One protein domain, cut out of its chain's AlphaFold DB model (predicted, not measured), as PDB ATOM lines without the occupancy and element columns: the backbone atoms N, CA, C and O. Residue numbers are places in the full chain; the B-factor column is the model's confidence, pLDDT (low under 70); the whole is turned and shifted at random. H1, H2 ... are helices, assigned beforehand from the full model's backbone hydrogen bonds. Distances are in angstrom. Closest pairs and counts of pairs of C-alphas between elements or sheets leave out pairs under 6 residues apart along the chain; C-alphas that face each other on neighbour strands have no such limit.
ATOM      1  N   ALA A  84    -134.449 -51.220  61.555       94.12
ATOM      2  CA  ALA A  84    -133.567 -52.016  62.409       94.12
ATOM      3  C   ALA A  84    -132.885 -53.176  61.664       94.12
ATOM      4  O   ALA A  84    -131.693 -53.395  61.865       94.12
ATOM      5  N   ASP A  85    -133.615 -53.850  60.772       94.12
ATOM      6  CA  ASP A  85    -133.101 -54.977  59.988       94.12
ATOM      7  C   ASP A  85    -131.970 -54.546  59.037       94.12
ATOM      8  O   ASP A  85    -130.930 -55.196  58.967       94.12
ATOM      9  N   LEU A  86    -132.112 -53.392  58.373       94.81
ATOM     10  CA  LEU A  86    -131.073 -52.856  57.489       94.81
ATOM     11  C   LEU A  86    -129.828 -52.425  58.272       94.81
ATOM     12  O   LEU A  86    -128.707 -52.626  57.806       94.81
ATOM     13  N   ARG A  87    -130.005 -51.838  59.462       94.19
ATOM     14  CA  ARG A  87    -128.869 -51.469  60.321       94.19
ATOM     15  C   ARG A  87    -128.078 -52.700  60.747       94.19
ATOM     16  O   ARG A  87    -126.859 -52.690  60.629       94.19
ATOM     17  N   ALA A  88    -128.768 -53.760  61.171       95.38
ATOM     18  CA  ALA A  88    -128.130 -55.009  61.570       95.38
ATOM     19  C   ALA A  88    -127.301 -55.612  60.422       95.38
ATOM     20  O   ALA A  88    -126.145 -55.987  60.621       95.38
ATOM     21  N   ASP A  89    -127.838 -55.631  59.201       96.12
ATOM     22  CA  ASP A  89    -127.103 -56.147  58.042       96.12
ATOM     23  C   ASP A  89    -125.892 -55.271  57.671       96.12
ATOM     24  O   ASP A  89    -124.827 -55.787  57.319       96.12
ATOM     25  N   LEU A  90    -126.011 -53.944  57.793       94.75
ATOM     26  CA  LEU A  90    -124.888 -53.024  57.588       94.75
ATOM     27  C   LEU A  90    -123.784 -53.213  58.636       94.75
ATOM     28  O   LEU A  90    -122.605 -53.211  58.273       94.75
ATOM     29  N   GLU A  91    -124.140 -53.418  59.905       94.38
ATOM     30  CA  GLU A  91    -123.187 -53.727  60.976       94.38
ATOM     31  C   GLU A  91    -122.420 -55.020  60.681       94.38
ATOM     32  O   GLU A  91    -121.187 -55.042  60.756       94.38
ATOM     33  N   VAL A  92    -123.128 -56.076  60.260       95.94
ATOM     34  CA  VAL A  92    -122.510 -57.346  59.853       95.94
ATOM     35  C   VAL A  92    -121.557 -57.133  58.681       95.94
ATOM     36  O   VAL A  92    -120.419 -57.603  58.722       95.94
ATOM     37  N   ALA A  93    -121.970 -56.384  57.654       96.06
ATOM     38  CA  ALA A  93    -121.109 -56.093  56.514       96.06
ATOM     39  C   ALA A  93    -119.853 -55.309  56.931       96.06
ATOM     40  O   ALA A  93    -118.753 -55.608  56.467       96.06
ATOM     41  N   TRP A  94    -119.972 -54.323  57.823       92.88
ATOM     42  CA  TRP A  94    -118.829 -53.533  58.288       92.88
ATOM     43  C   TRP A  94    -117.868 -54.292  59.196       92.88
ATOM     44  O   TRP A  94    -116.672 -53.974  59.185       92.88
ATOM     45  N   ALA A  95    -118.344 -55.316  59.902       95.31
ATOM     46  CA  ALA A  95    -117.498 -56.215  60.680       95.31
ATOM     47  C   ALA A  95    -116.560 -57.075  59.803       95.31
ATOM     48  O   ALA A  95    -115.530 -57.546  60.289       95.31
ATOM     49  N   ILE A  96    -116.857 -57.254  58.507       95.00
ATOM     50  CA  ILE A  96    -116.016 -58.021  57.574       95.00
ATOM     51  C   ILE A  96    -114.689 -57.293  57.352       95.00
ATOM     52  O   ILE A  96    -114.656 -56.197  56.791       95.00
ATOM     53  N   THR A  97    -113.569 -57.895  57.751       96.50
ATOM     54  CA  THR A  97    -112.232 -57.289  57.626       96.50
ATOM     55  C   THR A  97    -111.722 -57.249  56.189       96.50
ATOM     56  O   THR A  97    -111.067 -56.272  55.814       96.50
ATOM     57  N   ASP A  98    -112.038 -58.259  55.373       96.62
ATOM     58  CA  ASP A  98    -111.677 -58.258  53.959       96.62
ATOM     59  C   ASP A  98    -112.483 -57.212  53.178       96.62
ATOM     60  O   ASP A  98    -113.707 -57.101  53.269       96.62
ATOM     61  N   ARG A  99    -111.775 -56.410  52.382       93.44
ATOM     62  CA  ARG A  99    -112.384 -55.288  51.668       93.44
ATOM     63  C   ARG A  99    -113.249 -55.738  50.492       93.44
ATOM     64  O   ARG A  99    -114.237 -55.065  50.197       93.44
ATOM     65  N   ALA A 100    -112.848 -56.790  49.781       92.62
ATOM     66  CA  ALA A 100    -113.586 -57.269  48.619       92.62
ATOM     67  C   ALA A 100    -114.893 -57.924  49.072       92.62
ATOM     68  O   ALA A 100    -115.955 -57.545  48.586       92.62
ATOM     69  N   GLU A 101    -114.810 -58.785  50.083       95.31
ATOM     70  CA  GLU A 101    -115.952 -59.458  50.699       95.31
ATOM     71  C   GLU A 101    -116.936 -58.458  51.321       95.31
ATOM     72  O   GLU A 101    -118.137 -58.526  51.062       95.31
ATOM     73  N   ARG A 102    -116.440 -57.437  52.036       97.31
ATOM     74  CA  ARG A 102    -117.280 -56.324  52.508       97.31
ATOM     75  C   ARG A 102    -118.004 -55.624  51.357       97.31
ATOM     76  O   ARG A 102    -119.177 -55.278  51.472       97.31
ATOM     77  N   GLY A 103    -117.303 -55.388  50.248       92.81
ATOM     78  CA  GLY A 103    -117.883 -54.786  49.050       92.81
ATOM     79  C   GLY A 103    -118.993 -55.641  48.437       92.81
ATOM     80  O   GLY A 103    -119.995 -55.094  47.980       92.81
ATOM     81  N   ASP A 104    -118.840 -56.964  48.448       94.38
ATOM     82  CA  ASP A 104    -119.869 -57.909  48.010       94.38
ATOM     83  C   ASP A 104    -121.081 -57.920  48.943       94.38
ATOM     84  O   ASP A 104    -122.205 -57.784  48.462       94.38
ATOM     85  N   ALA A 105    -120.865 -57.970  50.260       95.25
ATOM     86  CA  ALA A 105    -121.940 -57.918  51.250       95.25
ATOM     87  C   ALA A 105    -122.785 -56.641  51.113       95.25
ATOM     88  O   ALA A 105    -124.008 -56.704  51.009       95.25
ATOM     89  N   LEU A 106    -122.140 -55.475  51.002       94.75
ATOM     90  CA  LEU A 106    -122.840 -54.202  50.805       94.75
ATOM     91  C   LEU A 106    -123.617 -54.151  49.480       94.75
ATOM     92  O   LEU A 106    -124.694 -53.555  49.421       94.75
ATOM     93  N   ARG A 107    -123.097 -54.765  48.407       93.25
ATOM     94  CA  ARG A 107    -123.818 -54.870  47.127       93.25
ATOM     95  C   ARG A 107    -125.067 -55.735  47.238       93.25
ATOM     96  O   ARG A 107    -126.057 -55.425  46.577       93.25
ATOM     97  N   GLU A 108    -125.011 -56.802  48.026       95.62
ATOM     98  CA  GLU A 108    -126.157 -57.677  48.256       95.62
ATOM     99  C   GLU A 108    -127.242 -56.966  49.063       95.62
ATOM    100  O   GLU A 108    -128.384 -56.909  48.615       95.62
ATOM    101  N   ILE A 109    -126.865 -56.309  50.166       95.50
ATOM    102  CA  ILE A 109    -127.771 -55.480  50.979       95.50
ATOM    103  C   ILE A 109    -128.448 -54.419  50.107       95.50
ATOM    104  O   ILE A 109    -129.659 -54.225  50.166       95.50
ATOM    105  N   TRP A 110    -127.687 -53.751  49.235       93.00
ATOM    106  CA  TRP A 110    -128.251 -52.753  48.328       93.00
ATOM    107  C   TRP A 110    -129.253 -53.349  47.329       93.00
ATOM    108  O   TRP A 110    -130.238 -52.696  46.982       93.00
ATOM    109  N   ARG A 111    -129.032 -54.586  46.867       94.50
ATOM    110  CA  ARG A 111    -129.980 -55.291  45.993       94.50
ATOM    111  C   ARG A 111    -131.266 -55.637  46.743       94.50
ATOM    112  O   ARG A 111    -132.328 -55.277  46.255       94.50
ATOM    113  N   ALA A 112    -131.160 -56.218  47.937       93.38
ATOM    114  CA  ALA A 112    -132.305 -56.522  48.798       93.38
ATOM    115  C   ALA A 112    -133.121 -55.258  49.135       93.38
ATOM    116  O   ALA A 112    -134.346 -55.235  49.034       93.38
ATOM    117  N   ALA A 113    -132.439 -54.146  49.419       94.19
ATOM    118  CA  ALA A 113    -133.073 -52.848  49.634       94.19
ATOM    119  C   ALA A 113    -133.837 -52.338  48.412       94.19
ATOM    120  O   ALA A 113    -134.930 -51.791  48.553       94.19
ATOM    121  N   LYS A 114    -133.295 -52.552  47.213       92.31
ATOM    122  CA  LYS A 114    -133.969 -52.209  45.961       92.31
ATOM    123  C   LYS A 114    -135.164 -53.120  45.665       92.31
ATOM    124  O   LYS A 114    -136.135 -52.662  45.074       92.31
ATOM    125  N   ASP A 115    -135.097 -54.378  46.081       95.00
ATOM    126  CA  ASP A 115    -136.186 -55.344  45.925       95.00
ATOM    127  C   ASP A 115    -137.298 -55.152  46.980       95.00
ATOM    128  O   ASP A 115    -138.376 -55.737  46.861       95.00
ATOM    129  N   GLY A 116    -137.074 -54.268  47.961       95.00
ATOM    130  CA  GLY A 116    -138.051 -53.881  48.979       95.00
ATOM    131  C   GLY A 116    -138.007 -54.719  50.255       95.00
ATOM    132  O   GLY A 116    -138.905 -54.579  51.088       95.00
ATOM    133  N   ASP A 117    -136.970 -55.537  50.451       96.12
ATOM    134  CA  ASP A 117    -136.857 -56.447  51.602       96.12
ATOM    135  C   ASP A 117    -136.793 -55.703  52.948       96.12
ATOM    136  O   ASP A 117    -137.266 -56.215  53.959       96.12
ATOM    137  N   TYR A 118    -136.289 -54.463  52.956       93.56
ATOM    138  CA  TYR A 118    -136.245 -53.596  54.144       93.56
ATOM    139  C   TYR A 118    -137.408 -52.590  54.221       93.56
ATOM    140  O   TYR A 118    -137.397 -51.688  55.057       93.56
ATOM    141  N   GLY A 119    -138.413 -52.720  53.350       94.38
ATOM    142  CA  GLY A 119    -139.603 -51.872  53.320       94.38
ATOM    143  C   GLY A 119    -139.619 -50.818  52.209       94.38
ATOM    144  O   GLY A 119    -138.599 -50.432  51.639       94.38
ATOM    145  N   ALA A 120    -140.827 -50.328  51.911       93.25
ATOM    146  CA  ALA A 120    -141.089 -49.431  50.781       93.25
ATOM    147  C   ALA A 120    -140.387 -48.066  50.895       93.25
ATOM    148  O   ALA A 120    -140.038 -47.470  49.879       93.25
ATOM    149  N   GLU A 121    -140.166 -47.568  52.113       88.38
ATOM    150  CA  GLU A 121    -139.461 -46.300  52.339       88.38
ATOM    151  C   GLU A 121    -137.982 -46.401  51.947       88.38
ATOM    152  O   GLU A 121    -137.465 -45.535  51.238       88.38
ATOM    153  N   VAL A 122    -137.320 -47.499  52.329       90.38
ATOM    154  CA  VAL A 122    -135.933 -47.781  51.938       90.38
ATOM    155  C   VAL A 122    -135.838 -47.982  50.432       90.38
ATOM    156  O   VAL A 122    -134.960 -47.398  49.794       90.38
ATOM    157  N   GLN A 123    -136.758 -48.758  49.855       92.56
ATOM    158  CA  GLN A 123    -136.810 -48.968  48.412       92.56
ATOM    159  C   GLN A 123    -136.919 -47.637  47.665       92.56
ATOM    160  O   GLN A 123    -136.122 -47.377  46.766       92.56
ATOM    161  N   ALA A 124    -137.843 -46.764  48.076       88.06
ATOM    162  CA  ALA A 124    -138.006 -45.445  47.474       88.06
ATOM    163  C   ALA A 124    -136.715 -44.613  47.564       88.06
ATOM    164  O   ALA A 124    -136.342 -43.957  46.595       88.06
ATOM    165  N   HIS A 125    -135.996 -44.681  48.689       84.12
ATOM    166  CA  HIS A 125    -134.725 -43.975  48.865       84.12
ATOM    167  C   HIS A 125    -133.606 -44.521  47.963       84.12
ATOM    168  O   HIS A 125    -132.778 -43.762  47.460       84.12
ATOM    169  N   VAL A 126    -133.573 -45.837  47.740       86.81
ATOM    170  CA  VAL A 126    -132.602 -46.498  46.854       86.81
ATOM    171  C   VAL A 126    -132.921 -46.244  45.377       86.81
ATOM    172  O   VAL A 126    -132.007 -46.064  44.565       86.81
ATOM    173  N   GLU A 127    -134.205 -46.210  45.020       82.81
ATOM    174  CA  GLU A 127    -134.694 -45.954  43.662       82.81
ATOM    175  C   GLU A 127    -134.573 -44.486  43.232       82.81
ATOM    176  O   GLU A 127    -134.302 -44.243  42.054       82.81
ATOM    177  N   ASP A 128    -134.683 -43.521  44.160       81.62
ATOM    178  CA  ASP A 128    -134.464 -42.078  43.901       81.62
ATOM    179  C   ASP A 128    -133.028 -41.769  43.423       81.62
ATOM    180  O   ASP A 128    -132.716 -40.704  42.886       81.62
ATOM    181  N   GLY A 129    -132.156 -42.771  43.508       56.06
ATOM    182  CA  GLY A 129    -130.926 -42.863  42.756       56.06
ATOM    183  C   GLY A 129    -129.722 -43.002  43.668       56.06
ATOM    184  O   GLY A 129    -129.735 -42.579  44.827       56.06
TER     185      GLY A 129
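AT A GLANCE: This is residues 84 to 129 of the 148 residues of an uncharacterized protein of Nocardioides exalbidus (UniProt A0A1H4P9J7). Two helices, H1 and the longer H2, lie side by side as a helical hairpin, and a short third helix, H3, packs steeply on the end of H2 away from the hairpin's turn. The printed part has 46 residues with three named helices in the order H1, H2, H3 and no named strand: all helix. It is only just compact, close to loose, with a radius of gyration of the C-alphas of 10.8 A and spans of 30 by 20 by 12 A.

IN THESE COORDINATES: H1, residues 84 to 95, begins at C-alpha 84 (-133.567, -52.016, 62.409) and is 16.7 A long. H2, residues 99 to 115, is 24.5 A long. H3, residues 120 to 127, is 10.2 A long and ends at C-alpha 127 (-134.694, -45.954, 43.662).

HOW THE PARTS SIT: H1 and H2 form a hairpin and touch, opposite ways at a shallow tilt of 16 degrees; of H2, residues 102 to 109 alone touch H1. Their closest C-alphas, of Ala 93 and Arg 102, are 5.5 A apart. H2 touches H3 with residues 110 to 115 alone, opposite ways at a steep tilt of 60 degrees; the closest C-alphas, of Lys 114 and Gln 123, are 5.0 A apart. H1 and H3 are apart. In H1, H2 and H3 every O i to N i+4 pair is within hydrogen-bond range.

THE WHOLE: The C-alphas farthest apart, of Asp 98 and Ala 120, are 30.9 A apart. The printed part has no cut, and both links are tight. Mean pLDDT of the printed part is 92.4; residue 129 is under 70.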